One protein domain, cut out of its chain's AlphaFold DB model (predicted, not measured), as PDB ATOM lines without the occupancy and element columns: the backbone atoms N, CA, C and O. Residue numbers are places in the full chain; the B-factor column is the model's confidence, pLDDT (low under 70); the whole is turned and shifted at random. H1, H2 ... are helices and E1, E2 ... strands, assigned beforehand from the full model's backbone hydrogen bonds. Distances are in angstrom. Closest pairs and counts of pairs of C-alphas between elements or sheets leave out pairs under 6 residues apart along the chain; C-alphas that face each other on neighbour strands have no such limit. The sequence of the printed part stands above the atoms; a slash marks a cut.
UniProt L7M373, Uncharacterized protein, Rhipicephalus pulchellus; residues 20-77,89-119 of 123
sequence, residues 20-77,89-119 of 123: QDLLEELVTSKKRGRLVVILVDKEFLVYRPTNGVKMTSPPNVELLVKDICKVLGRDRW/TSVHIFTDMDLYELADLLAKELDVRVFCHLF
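What this domain is: This is residues 20 to 77 and 89 to 119 of the 123 residues of an uncharacterized protein of Rhipicephalus pulchellus (UniProt L7M373). A twisted sheet of four strands has two helices, H2 and H3, over one face, and a shorter helix, H1, over the other face, near the end where E1 begins and E3 ends. On that shared face H3 covers the edge strand E4, and H2 lies toward the other edge, over E2 and E1, while a long loop, residues 48 to 60, joins E2 to H2. The printed part has 89 residues with three named helices and four named strands, in the order H1 E1 E2 H2 E3 H3 E4; across the sheet the order is E2, E1, E3, E4, and it is mixed, with E3 and E4 parallel and the other neighbours antiparallel. The class is mixed, helices and strands. The whole is compact, with a radius of gyration of the C-alphas of 12.7 A, and elongated in outline, spanning 41 by 25 by 22 A.

How they stand to each other: Begin at the inner strands, E1, residues 36 to 40, and E3, residues 90 to 95: they are antiparallel at 166 degrees, and you will find N 39 and O 92 within hydrogen-bond range at 2.8 A. On the other side of E1 look for E2, residues 43 to 47, an edge strand that forms a hairpin with E1, antiparallel at 159 degrees, with N 38 and O 45 at 2.8 A. The other edge strand is E4, residues 113 to 118, parallel to E3 at 17 degrees, with N 117 and O 93 at 2.7 A. The sheet is twisted, its C-alphas lying up to 4.1 A off the best plane. Now look at H3, residues 100 to 110, which is on the sheet over E4 at a height of 8.1 A and runs along the strands, at 22 degrees to E4 on the local plane; the closest C-alphas of the two are those of Ala 107 and Val 114, 5.4 A apart. E3, H3 and E4 form a strand-helix-strand unit, two parallel neighbour strands with a helix between them in the chain, and its crossover is right-handed. On the same face is H2, residues 61 to 71, at a height of 9.5 A, over E1 and only just over E2, on which 3 of its C-alphas fall; it runs slantwise to the strands, at 35 degrees to E1 on the local plane. H2 and H3 touch, the closest C-alphas being those of Val 65 and Leu 106 at 6.7 A, at a steep tilt of 52 degrees, the same way. On the opposite face find H1, residues 20 to 28, at a height of 9.6 A, over E3 and only just over E1, on which 3 of its C-alphas fall; the C-alphas of Leu 26 and Thr 95, the closest of H1 and E3, are 6.8 A apart. H1 is apart from H2 and H3. In H1, H2 and H3 every O i to N i+4 pair is within hydrogen-bond range.

Where its parts are: Find C-alpha 20 at (14.061, -33.948, -36.610), where H1 begins; it runs 11.9 A to C-alpha 28. E1 measures 12.9 A and E2 13.3 A from first to last C-alpha. H2 starts at C-alpha 61, (24.942, -16.584, -21.165), and covers 15.3 A, as does H3. E3 and E4 each measure 16.3 A, and E4 ends at C-alpha 118, (11.301, -28.403, -21.964).

The domain as a whole: The two C-alphas farthest apart, those of Lys 30 and Trp 77, are 42.3 A from each other. Residues 78 to 88 are not printed, and C-alphas 77 and 89 are 18.9 A apart across this cut, in the link from H2 to E3. Of the links printed whole, the one from E2 to H2 is long, with 13 residues. The mean pLDDT of the printed part is 79.1; look for values under 70 at residues 29 to 31, 49 to 57 and 75 to 77.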
ATOM      1  N   GLN A  20      14.774 -32.920 -37.375       70.31
ATOM      2  CA  GLN A  20      14.061 -33.948 -36.610       70.31
ATOM      3  C   GLN A  20      15.027 -34.878 -35.849       70.31
ATOM      4  O   GLN A  20      14.728 -35.271 -34.728       70.31
ATOM      5  N   ASP A  21      16.224 -35.114 -36.394       74.75
ATOM      6  CA  ASP A  21      17.323 -35.854 -35.759       74.75
ATOM      7  C   ASP A  21      17.705 -35.298 -34.376       74.75
ATOM      8  O   ASP A  21      17.926 -36.054 -33.431       74.75
ATOM      9  N   LEU A  22      17.751 -33.970 -34.231       76.94
ATOM     10  CA  LEU A  22      18.121 -33.314 -32.975       76.94
ATOM     11  C   LEU A  22      17.010 -33.401 -31.924       76.94
ATOM     12  O   LEU A  22      17.295 -33.555 -30.737       76.94
ATOM     13  N   LEU A  23      15.747 -33.312 -32.350       74.69
ATOM     14  CA  LEU A  23      14.611 -33.520 -31.454       74.69
ATOM     15  C   LEU A  23      14.508 -34.970 -31.005       74.69
ATOM     16  O   LEU A  23      14.280 -35.225 -29.827       74.69
ATOM     17  N   GLU A  24      14.690 -35.917 -31.921       77.19
ATOM     18  CA  GLU A  24      14.729 -37.336 -31.582       77.19
ATOM     19  C   GLU A  24      15.870 -37.616 -30.603       77.19
ATOM     20  O   GLU A  24      15.665 -38.326 -29.620       77.19
ATOM     21  N   GLU A  25      17.044 -37.000 -30.780       77.31
ATOM     22  CA  GLU A  25      18.134 -37.088 -29.805       77.31
ATOM     23  C   GLU A  25      17.727 -36.513 -28.434       77.31
ATOM     24  O   GLU A  25      17.998 -37.148 -27.413       77.31
ATOM     25  N   LEU A  26      17.036 -35.365 -28.385       77.38
ATOM     26  CA  LEU A  26      16.513 -34.785 -27.137       77.38
ATOM     27  C   LEU A  26      15.510 -35.720 -26.445       77.38
ATOM     28  O   LEU A  26      15.646 -35.991 -25.252       77.38
ATOM     29  N   VAL A  27      14.534 -36.242 -27.191       75.50
ATOM     30  CA  VAL A  27      13.459 -37.107 -26.677       75.50
ATOM     31  C   VAL A  27      14.002 -38.460 -26.215       75.50
ATOM     32  O   VAL A  27      13.634 -38.956 -25.150       75.50
ATOM     33  N   THR A  28      14.906 -39.064 -26.989       74.50
ATOM     34  CA  THR A  28      15.470 -40.391 -26.691       74.50
ATOM     35  C   THR A  28      16.616 -40.340 -25.677       74.50
ATOM     36  O   THR A  28      16.991 -41.375 -25.107       74.50
ATOM     37  N   SER A  29      17.187 -39.161 -25.401       69.06
ATOM     38  CA  SER A  29      18.315 -39.039 -24.482       69.06
ATOM     39  C   SER A  29      17.941 -39.458 -23.057       69.06
ATOM     40  O   SER A  29      17.183 -38.803 -22.338       69.06
ATOM     41  N   LYS A  30      18.603 -40.520 -22.578       68.31
ATOM     42  CA  LYS A  30      18.577 -40.952 -21.169       68.31
ATOM     43  C   LYS A  30      19.474 -40.116 -20.247       68.31
ATOM     44  O   LYS A  30      19.405 -40.269 -19.023       68.31
ATOM     45  N   LYS A  31      20.225 -39.141 -20.771       69.94
ATOM     46  CA  LYS A  31      21.090 -38.244 -19.986       69.94
ATOM     47  C   LYS A  31      20.628 -36.789 -20.124       69.94
ATOM     48  O   LYS A  31      20.688 -36.254 -21.220       69.94
ATOM     49  N   ARG A  32      20.216 -36.176 -19.001       72.00
ATOM     50  CA  ARG A  32      19.920 -34.729 -18.935       72.00
ATOM     51  C   ARG A  32      21.118 -33.920 -19.420       72.00
ATOM     52  O   ARG A  32      22.234 -34.349 -19.146       72.00
ATOM     53  N   GLY A  33      20.916 -32.773 -20.055       71.88
ATOM     54  CA  GLY A  33      21.997 -31.871 -20.459       71.88
ATOM     55  C   GLY A  33      22.940 -32.473 -21.487       71.88
ATOM     56  O   GLY A  33      24.133 -32.186 -21.490       71.88
ATOM     57  N   ARG A  34      22.440 -33.379 -22.325       74.62
ATOM     58  CA  ARG A  34      23.220 -33.929 -23.439       74.62
ATOM     59  C   ARG A  34      23.211 -32.994 -24.647       74.62
ATOM     60  O   ARG A  34      24.150 -33.020 -25.438       74.62
ATOM     61  N   LEU A  35      22.153 -32.201 -24.780       79.50
ATOM     62  CA  LEU A  35      21.893 -31.396 -25.957       79.50
ATOM     63  C   LEU A  35      21.052 -30.171 -25.568       79.50
ATOM     64  O   LEU A  35      20.057 -30.295 -24.856       79.50
ATOM     65  N   VAL A  36      21.460 -28.995 -26.038       83.31
ATOM     66  CA  VAL A  36      20.624 -27.788 -26.064       83.31
ATOM     67  C   VAL A  36      20.594 -27.305 -27.503       83.31
ATOM     68  O   VAL A  36      21.646 -27.084 -28.105       83.31
ATOM     69  N   VAL A  37      19.397 -27.175 -28.064       86.44
ATOM     70  CA  VAL A  37      19.196 -26.689 -29.430       86.44
ATOM     71  C   VAL A  37      18.516 -25.337 -29.349       86.44
ATOM     72  O   VAL A  37      17.466 -25.215 -28.732       86.44
ATOM     73  N   ILE A  38      19.102 -24.324 -29.968       88.31
ATOM     74  CA  ILE A  38      18.539 -22.982 -30.031       88.31
ATOM     75  C   ILE A  38      18.210 -22.686 -31.489       88.31
ATOM     76  O   ILE A  38      19.090 -22.698 -32.341       88.31
ATOM     77  N   LEU A  39      16.938 -22.437 -31.776       87.25
ATOM     78  CA  LEU A  39      16.482 -21.944 -33.067       87.25
ATOM     79  C   LEU A  39      16.382 -20.420 -33.001       87.25
ATOM     80  O   LEU A  39      15.666 -19.875 -32.159       87.25
ATOM     81  N   VAL A  40      17.078 -19.755 -33.913       85.69
ATOM     82  CA  VAL A  40      17.048 -18.306 -34.098       85.69
ATOM     83  C   VAL A  40      16.658 -18.048 -35.547       85.69
ATOM     84  O   VAL A  40      17.407 -18.399 -36.457       85.69
ATOM     85  N   ASP A  41      15.479 -17.467 -35.768       78.81
ATOM     86  CA  ASP A  41      14.884 -17.323 -37.105       78.81
ATOM     87  C   ASP A  41      14.812 -18.672 -37.860       78.81
ATOM     88  O   ASP A  41      13.949 -19.511 -37.571       78.81
ATOM     89  N   LYS A  42      15.742 -18.930 -38.789       75.31
ATOM     90  CA  LYS A  42      15.832 -20.179 -39.568       75.31
ATOM     91  C   LYS A  42      17.061 -21.033 -39.239       75.31
ATOM     92  O   LYS A  42      17.189 -22.125 -39.787       75.31
ATOM     93  N   GLU A  43      17.922 -20.564 -38.344       79.81
ATOM     94  CA  GLU A  43      19.216 -21.173 -38.035       79.81
ATOM     95  C   GLU A  43      19.196 -21.916 -36.698       79.81
ATOM     96  O   GLU A  43      18.576 -21.476 -35.726       79.81
ATOM     97  N   PHE A  44      19.909 -23.042 -36.639       82.44
ATOM     98  CA  PHE A  44      20.034 -23.856 -35.431       82.44
ATOM     99  C   PHE A  44      21.437 -23.731 -34.835       82.44
ATOM    100  O   PHE A  44      22.425 -24.125 -35.455       82.44
ATOM    101  N   LEU A  45      21.514 -23.270 -33.591       83.75
ATOM    102  CA  LEU A  45      22.700 -23.357 -32.748       83.75
ATOM    103  C   LEU A  45      22.581 -24.592 -31.855       83.75
ATOM    104  O   LEU A  45      21.563 -24.803 -31.195       83.75
ATOM    105  N   VAL A  46      23.614 -25.430 -31.844       84.56
ATOM    106  CA  VAL A  46      23.590 -26.717 -31.143       84.56
ATOM    107  C   VAL A  46      24.740 -26.785 -30.153       84.56
ATOM    108  O   VAL A  46      25.905 -26.778 -30.543       84.56
ATOM    109  N   TYR A  47      24.405 -26.921 -28.872       82.00
ATOM    110  CA  TYR A  47      25.370 -27.028 -27.784       82.00
ATOM    111  C   TYR A  47      25.389 -28.461 -27.257       82.00
ATOM    112  O   TYR A  47      24.373 -28.997 -26.803       82.00
ATOM    113  N   ARG A  48      26.569 -29.087 -27.339       77.19
ATOM    114  CA  ARG A  48      26.841 -30.453 -26.880       77.19
ATOM    115  C   ARG A  48      28.085 -30.466 -25.987       77.19
ATOM    116  O   ARG A  48      29.064 -29.797 -26.316       77.19
ATOM    117  N   PRO A  49      28.105 -31.265 -24.910       65.81
ATOM    118  CA  PRO A  49      29.332 -31.518 -24.177       65.81
ATOM    119  C   PRO A  49      30.303 -32.340 -25.036       65.81
ATOM    120  O   PRO A  49      29.976 -33.436 -25.492       65.81
ATOM    121  N   THR A  50      31.519 -31.835 -25.218       55.88
ATOM    122  CA  THR A  50      32.570 -32.434 -26.061       55.88
ATOM    123  C   THR A  50      33.073 -33.788 -25.562       55.88
ATOM    124  O   THR A  50      33.477 -34.620 -26.367       55.88
ATOM    125  N   ASN A  51      32.993 -34.052 -24.255       57.47
ATOM    126  CA  ASN A  51      33.584 -35.246 -23.639       57.47
ATOM    127  C   ASN A  51      32.562 -36.353 -23.316       57.47
ATOM    128  O   ASN A  51      32.863 -37.266 -22.553       57.47
ATOM    129  N   GLY A  52      31.318 -36.257 -23.807       50.53
ATOM    130  CA  GLY A  52      30.251 -37.227 -23.503       50.53
ATOM    131  C   GLY A  52      29.793 -37.256 -22.032       50.53
ATOM    132  O   GLY A  52      28.874 -38.004 -21.671       50.53
ATOM    133  N   VAL A  53      30.410 -36.429 -21.183       57.31
ATOM    134  CA  VAL A  53      29.982 -36.127 -19.817       57.31
ATOM    135  C   VAL A  53      28.774 -35.205 -19.903       57.31
ATOM    136  O   VAL A  53      28.771 -34.246 -20.664       57.31
ATOM    137  N   LYS A  54      27.727 -35.513 -19.139       62.69
ATOM    138  CA  LYS A  54      26.522 -34.684 -19.047       62.69
ATOM    139  C   LYS A  54      26.899 -33.228 -18.739       62.69
ATOM    140  O   LYS A  54      27.710 -32.997 -17.846       62.69
ATOM    141  N   MET A  55      26.268 -32.269 -19.418       65.06
ATOM    142  CA  MET A  55      26.384 -30.860 -19.055       65.06
ATOM    143  C   MET A  55      25.798 -30.682 -17.646       65.06
ATOM    144  O   MET A  55      24.628 -30.983 -17.392       65.06
ATOM    145  N   THR A  56      26.653 -30.320 -16.692       64.50
ATOM    146  CA  THR A  56      26.288 -30.148 -15.277       64.50
ATOM    147  C   THR A  56      25.809 -28.735 -14.969       64.50
ATOM    148  O   THR A  56      25.121 -28.542 -13.972       64.50
ATOM    149  N   SER A  57      26.129 -27.778 -15.836       66.12
ATOM    150  CA  SER A  57      25.728 -26.376 -15.755       66.12
ATOM    151  C   SER A  57      25.046 -25.942 -17.055       66.12
ATOM    152  O   SER A  57      25.320 -26.527 -18.100       66.12
ATOM    153  N   PRO A  58      24.181 -24.920 -17.033       70.25
ATOM    154  CA  PRO A  58      23.699 -24.286 -18.258       70.25
ATOM    155  C   PRO A  58      24.861 -23.762 -19.132       70.25
ATOM    156  O   PRO A  58      25.959 -23.529 -18.609       70.25
ATOM    157  N   PRO A  59      24.652 -23.561 -20.449       78.25
ATOM    158  CA  PRO A  59      25.626 -22.868 -21.285       78.25
ATOM    159  C   PRO A  59      25.847 -21.433 -20.782       78.25
ATOM    160  O   PRO A  59      24.940 -20.817 -20.224       78.25
ATOM    161  N   ASN A  60      27.052 -20.897 -20.987       82.12
ATOM    162  CA  ASN A  60      27.387 -19.534 -20.575       82.12
ATOM    163  C   ASN A  60      26.525 -18.510 -21.346       82.12
ATOM    164  O   ASN A  60      26.533 -18.509 -22.577       82.12
ATOM    165  N   VAL A  61      25.822 -17.634 -20.617       83.25
ATOM    166  CA  VAL A  61      24.942 -16.584 -21.165       83.25
ATOM    167  C   VAL A  61      25.682 -15.696 -22.166       83.25
ATOM    168  O   VAL A  61      25.176 -15.477 -23.258       83.25
ATOM    169  N   GLU A  62      26.888 -15.225 -21.839       81.31
ATOM    170  CA  GLU A  62      27.671 -14.317 -22.693       81.31
ATOM    171  C   GLU A  62      28.017 -14.969 -24.036       81.31
ATOM    172  O   GLU A  62      27.958 -14.331 -25.090       81.31
ATOM    173  N   LEU A  63      28.336 -16.268 -24.007       82.44
ATOM    174  CA  LEU A  63      28.599 -17.048 -25.213       82.44
ATOM    175  C   LEU A  63      27.332 -17.175 -26.067       82.44
ATOM    176  O   LEU A  63      27.392 -16.963 -27.275       82.44
ATOM    177  N   LEU A  64      26.192 -17.476 -25.441       85.62
ATOM    178  CA  LEU A  64      24.908 -17.579 -26.134       85.62
ATOM    179  C   LEU A  64      24.491 -16.246 -26.761       85.62
ATOM    180  O   LEU A  64      24.093 -16.224 -27.922       85.62
ATOM    181  N   VAL A  65      24.616 -15.134 -26.030       88.06
ATOM    182  CA  VAL A  65      24.327 -13.787 -26.547       88.06
ATOM    183  C   VAL A  65      25.178 -13.505 -27.779       88.06
ATOM    184  O   VAL A  65      24.645 -13.104 -28.809       88.06
ATOM    185  N   LYS A  66      26.485 -13.774 -27.705       84.25
ATOM    186  CA  LYS A  66      27.407 -13.587 -28.827       84.25
ATOM    187  C   LYS A  66      27.016 -14.429 -30.044       84.25
ATOM    188  O   LYS A  66      26.910 -13.900 -31.147       84.25
ATOM    189  N   ASP A  67      26.777 -15.724 -29.856       84.12
ATOM    190  CA  ASP A  67      26.421 -16.626 -30.954       84.12
ATOM    191  C   ASP A  67      25.075 -16.242 -31.593       84.12
ATOM    192  O   ASP A  67      24.949 -16.234 -32.818       84.12
ATOM    193  N   ILE A  68      24.080 -15.861 -30.784       86.56
ATOM    194  CA  ILE A  68      22.770 -15.416 -31.275       86.56
ATOM    195  C   ILE A  68      22.897 -14.075 -32.009       86.56
ATOM    196  O   ILE A  68      22.362 -13.934 -33.107       86.56
ATOM    197  N   CYS A  69      23.641 -13.105 -31.472       85.06
ATOM    198  CA  CYS A  69      23.922 -11.834 -32.148       85.06
ATOM    199  C   CYS A  69      24.582 -12.042 -33.512       85.06
ATOM    200  O   CYS A  69      24.207 -11.376 -34.481       85.06
ATOM    201  N   LYS A  70      25.501 -13.004 -33.616       83.56
ATOM    202  CA  LYS A  70      26.120 -13.390 -34.884       83.56
ATOM    203  C   LYS A  70      25.097 -13.898 -35.895       83.56
ATOM    204  O   LYS A  70      25.116 -13.455 -37.043       83.56
ATOM    205  N   VAL A  71      24.205 -14.797 -35.476       83.06
ATOM    206  CA  VAL A  71      23.127 -15.334 -36.329       83.06
ATOM    207  C   VAL A  71      22.168 -14.232 -36.765       83.06
ATOM    208  O   VAL A  71      21.794 -14.159 -37.930       83.06
ATOM    209  N   LEU A  72      21.833 -13.317 -35.857       80.56
ATOM    210  CA  LEU A  72      20.995 -12.155 -36.143       80.56
ATOM    211  C   LEU A  72      21.702 -11.075 -36.980       80.56
ATOM    212  O   LEU A  72      21.109 -10.031 -37.245       80.56
ATOM    213  N   GLY A  73      22.970 -11.271 -37.360       74.88
ATOM    214  CA  GLY A  73      23.753 -10.282 -38.100       74.88
ATOM    215  C   GLY A  73      24.067  -9.007 -37.306       74.88
ATOM    216  O   GLY A  73      24.513  -8.022 -37.892       74.88
ATOM    217  N   ARG A  74      23.865  -9.019 -35.982       72.12
ATOM    218  CA  ARG A  74      24.095  -7.886 -35.067       72.12
ATOM    219  C   ARG A  74      25.566  -7.708 -34.676       72.12
ATOM    220  O   ARG A  74      25.936  -6.642 -34.201       72.12
ATOM    221  N   ASP A  75      26.416  -8.701 -34.941       60.78
ATOM    222  CA  ASP A  75      27.871  -8.637 -34.704       60.78
ATOM    223  C   ASP A  75      28.592  -7.575 -35.552       60.78
ATOM    224  O   ASP A  75      29.700  -7.143 -35.222       60.78
ATOM    225  N   ARG A  76      27.988  -7.136 -36.663       52.81
ATOM    226  CA  ARG A  76      28.536  -6.047 -37.474       52.81
ATOM    227  C   ARG A  76      27.955  -4.729 -36.992       52.81
ATOM    228  O   ARG A  76      26.890  -4.310 -37.434       52.81
ATOM    229  N   TRP A  77      28.737  -4.035 -36.173       43.69
ATOM    230  CA  TRP A  77      28.665  -2.591 -35.941       43.69
ATOM    231  C   TRP A  77      28.946  -1.811 -37.245       43.69
ATOM    232  O   TRP A  77      29.841  -0.975 -37.310       43.69
ATOM    233  N   THR A  89      11.431 -11.283 -34.466       73.81
ATOM    234  CA  THR A  89      12.491 -12.247 -34.148       73.81
ATOM    235  C   THR A  89      12.250 -12.879 -32.773       73.81
ATOM    236  O   THR A  89      12.216 -12.189 -31.751       73.81
ATOM    237  N   SER A  90      12.107 -14.204 -32.747       84.12
ATOM    238  CA  SER A  90      12.056 -15.009 -31.528       84.12
ATOM    239  C   SER A  90      13.188 -16.030 -31.488       84.12
ATOM    240  O   SER A  90      13.657 -16.524 -32.514       84.12
ATOM    241  N   VAL A  91      13.616 -16.354 -30.272       88.75
ATOM    242  CA  VAL A  91      14.591 -17.402 -29.978       88.75
ATOM    243  C   VAL A  91      13.854 -18.550 -29.303       88.75
ATOM    244  O   VAL A  91      13.113 -18.334 -28.347       88.75
ATOM    245  N   HIS A  92      14.036 -19.773 -29.787       90.12
ATOM    246  CA  HIS A  92      13.409 -20.964 -29.215       90.12
ATOM    247  C   HIS A  92      14.495 -21.907 -28.705       90.12
ATOM    248  O   HIS A  92      15.317 -22.379 -29.484       90.12
ATOM    249  N   ILE A  93      14.499 -22.187 -27.406       89.94
ATOM    250  CA  ILE A  93      15.437 -23.095 -26.745       89.94
ATOM    251  C   ILE A  93      14.731 -24.432 -26.540       89.94
ATOM    252  O   ILE A  93      13.715 -24.493 -25.864       89.94
ATOM    253  N   PHE A  94      15.273 -25.505 -27.097       87.44
ATOM    254  CA  PHE A  94      14.800 -26.877 -26.952       87.44
ATOM    255  C   PHE A  94      15.808 -27.651 -26.099       87.44
ATOM    256  O   PHE A  94      16.988 -27.758 -26.448       87.44
ATOM    257  N   THR A  95      15.362 -28.160 -24.951       84.81
ATOM    258  CA  THR A  95      16.254 -28.794 -23.971       84.81
ATOM    259  C   THR A  95      15.519 -29.797 -23.078       84.81
ATOM    260  O   THR A  95      14.295 -29.782 -22.976       84.81
ATOM    261  N   ASP A  96      16.272 -30.669 -22.409       82.00
ATOM    262  CA  ASP A  96      15.809 -31.530 -21.312       82.00
ATOM    263  C   ASP A  96      16.298 -31.043 -19.924       82.00
ATOM    264  O   ASP A  96      16.203 -31.764 -18.919       82.00
ATOM    265  N   MET A  97      16.843 -29.821 -19.869       82.19
ATOM    266  CA  MET A  97      17.272 -29.114 -18.662       82.19
ATOM    267  C   MET A  97      16.333 -27.958 -18.332       82.19
ATOM    268  O   MET A  97      15.781 -27.320 -19.220       82.19
ATOM    269  N   ASP A  98      16.212 -27.643 -17.046       85.44
ATOM    270  CA  ASP A  98      15.563 -26.406 -16.628       85.44
ATOM    271  C   ASP A  98      16.485 -25.214 -16.936       85.44
ATOM    272  O   ASP A  98      17.557 -25.090 -16.343       85.44
ATOM    273  N   LEU A  99      16.090 -24.399 -17.917       87.56
ATOM    274  CA  LEU A  99      16.822 -23.225 -18.400       87.56
ATOM    275  C   LEU A  99      15.940 -21.962 -18.405       87.56
ATOM    276  O   LEU A  99      16.214 -21.041 -19.172       87.56
ATOM    277  N   TYR A 100      14.871 -21.902 -17.600       88.31
ATOM    278  CA  TYR A 100      13.968 -20.738 -17.603       88.31
ATOM    279  C   TYR A 100      14.675 -19.443 -17.177       88.31
ATOM    280  O   TYR A 100      14.575 -18.442 -17.880       88.31
ATOM    281  N   GLU A 101      15.482 -19.475 -16.112       89.94
ATOM    282  CA  GLU A 101      16.258 -18.300 -15.676       89.94
ATOM    283  C   GLU A 101      17.243 -17.822 -16.756       89.94
ATOM    284  O   GLU A 101      17.412 -16.625 -16.983       89.94
ATOM    285  N   LEU A 102      17.871 -18.765 -17.465       89.25
ATOM    286  CA  LEU A 102      18.759 -18.466 -18.587       89.25
ATOM    287  C   LEU A 102      17.991 -17.813 -19.744       89.25
ATOM    288  O   LEU A 102      18.483 -16.859 -20.343       89.25
ATOM    289  N   ALA A 103      16.799 -18.321 -20.062       90.38
ATOM    290  CA  ALA A 103      15.946 -17.764 -21.103       90.38
ATOM    291  C   ALA A 103      15.536 -16.318 -20.781       90.38
ATOM    292  O   ALA A 103      15.593 -15.465 -21.667       90.38
ATOM    293  N   ASP A 104      15.208 -16.027 -19.519       91.44
ATOM    294  CA  ASP A 104      14.871 -14.675 -19.060       91.44
ATOM    295  C   ASP A 104      16.055 -13.710 -19.168       91.44
ATOM    296  O   ASP A 104      15.888 -12.561 -19.584       91.44
ATOM    297  N   LEU A 105      17.263 -14.162 -18.812       92.00
ATOM    298  CA  LEU A 105      18.483 -13.371 -18.988       92.00
ATOM    299  C   LEU A 105      18.742 -13.089 -20.471       92.00
ATOM    300  O   LEU A 105      18.961 -11.940 -20.843       92.00
ATOM    301  N   LEU A 106      18.642 -14.106 -21.331       90.25
ATOM    302  CA  LEU A 106      18.820 -13.944 -22.776       90.25
ATOM    303  C   LEU A 106      17.807 -12.979 -23.387       90.25
ATOM    304  O   LEU A 106      18.180 -12.172 -24.235       90.25
ATOM    305  N   ALA A 107      16.546 -13.038 -22.956       89.88
ATOM    306  CA  ALA A 107      15.505 -12.136 -23.436       89.88
ATOM    307  C   ALA A 107      15.845 -10.672 -23.131       89.88
ATOM    308  O   ALA A 107      15.663  -9.811 -23.992       89.88
ATOM    309  N   LYS A 108      16.386 -10.405 -21.934       89.69
ATOM    310  CA  LYS A 108      16.828  -9.066 -21.519       89.69
ATOM    311  C   LYS A 108      18.057  -8.598 -22.296       89.69
ATOM    312  O   LYS A 108      18.051  -7.480 -22.793       89.69
ATOM    313  N   GLU A 109      19.079  -9.443 -22.416       89.19
ATOM    314  CA  GLU A 109      20.341  -9.090 -23.086       89.19
ATOM    315  C   GLU A 109      20.163  -8.843 -24.592       89.19
ATOM    316  O   GLU A 109      20.808  -7.973 -25.175       89.19
ATOM    317  N   LEU A 110      19.281  -9.603 -25.244       86.31
ATOM    318  CA  LEU A 110      19.077  -9.533 -26.693       86.31
ATOM    319  C   LEU A 110      17.922  -8.615 -27.111       86.31
ATOM    320  O   LEU A 110      17.792  -8.338 -28.307       86.31
ATOM    321  N   ASP A 111      17.089  -8.165 -26.169       86.81
ATOM    322  CA  ASP A 111      15.835  -7.442 -26.430       86.81
ATOM    323  C   ASP A 111      14.950  -8.179 -27.463       86.81
ATOM    324  O   ASP A 111      14.539  -7.639 -28.493       86.81
ATOM    325  N   VAL A 112      14.725  -9.480 -27.235       85.94
ATOM    326  CA  VAL A 112      13.893 -10.358 -28.083       85.94
ATOM    327  C   VAL A 112      13.052 -11.312 -27.239       85.94
ATOM    328  O   VAL A 112      13.360 -11.597 -26.084       85.94
ATOM    329  N   ARG A 113      11.994 -11.872 -27.837       88.19
ATOM    330  CA  ARG A 113      11.208 -12.936 -27.197       88.19
ATOM    331  C   ARG A 113      12.003 -14.239 -27.188       88.19
ATOM    332  O   ARG A 113      12.422 -14.702 -28.250       88.19
ATOM    333  N   VAL A 114      12.150 -14.852 -26.017       90.06
ATOM    334  CA  VAL A 114      12.789 -16.163 -25.852       90.06
ATOM    335  C   VAL A 114      11.760 -17.155 -25.318       90.06
ATOM    336  O   VAL A 114      11.099 -16.895 -24.319       90.06
ATOM    337  N   PHE A 115      11.617 -18.294 -25.987       89.56
ATOM    338  CA  PHE A 115      10.733 -19.385 -25.592       89.56
ATOM    339  C   PHE A 115      11.566 -20.599 -25.199       89.56
ATOM    340  O   PHE A 115      12.363 -21.081 -26.000       89.56
ATOM    341  N   CYS A 116      11.364 -21.116 -23.990       89.25
ATOM    342  CA  CYS A 116      12.020 -22.333 -23.523       89.25
ATOM    343  C   CYS A 116      11.050 -23.520 -23.605       89.25
ATOM    344  O   CYS A 116       9.981 -23.502 -23.000       89.25
ATOM    345  N   HIS A 117      11.428 -24.541 -24.371       86.25
ATOM    346  CA  HIS A 117      10.672 -25.762 -24.632       86.25
ATOM    347  C   HIS A 117      11.361 -26.922 -23.920       86.25
ATOM    348  O   HIS A 117      12.381 -27.447 -24.382       86.25
ATOM    349  N   LEU A 118      10.798 -27.305 -22.775       81.06
ATOM    350  CA  LEU A 118      11.301 -28.403 -21.964       81.06
ATOM    351  C   LEU A 118      10.697 -29.733 -22.427       81.06
ATOM    352  O   LEU A 118       9.496 -29.963 -22.292       81.06
ATOM    353  N   PHE A 119      11.535 -30.647 -22.914       75.88
ATOM    354  CA  PHE A 119      11.111 -32.008 -23.233       75.88
ATOM    355  C   PHE A 119      11.141 -32.851 -21.961       75.88
ATOM    356  O   PHE A 119      12.197 -33.272 -21.478       75.88
TER     357      PHE A 119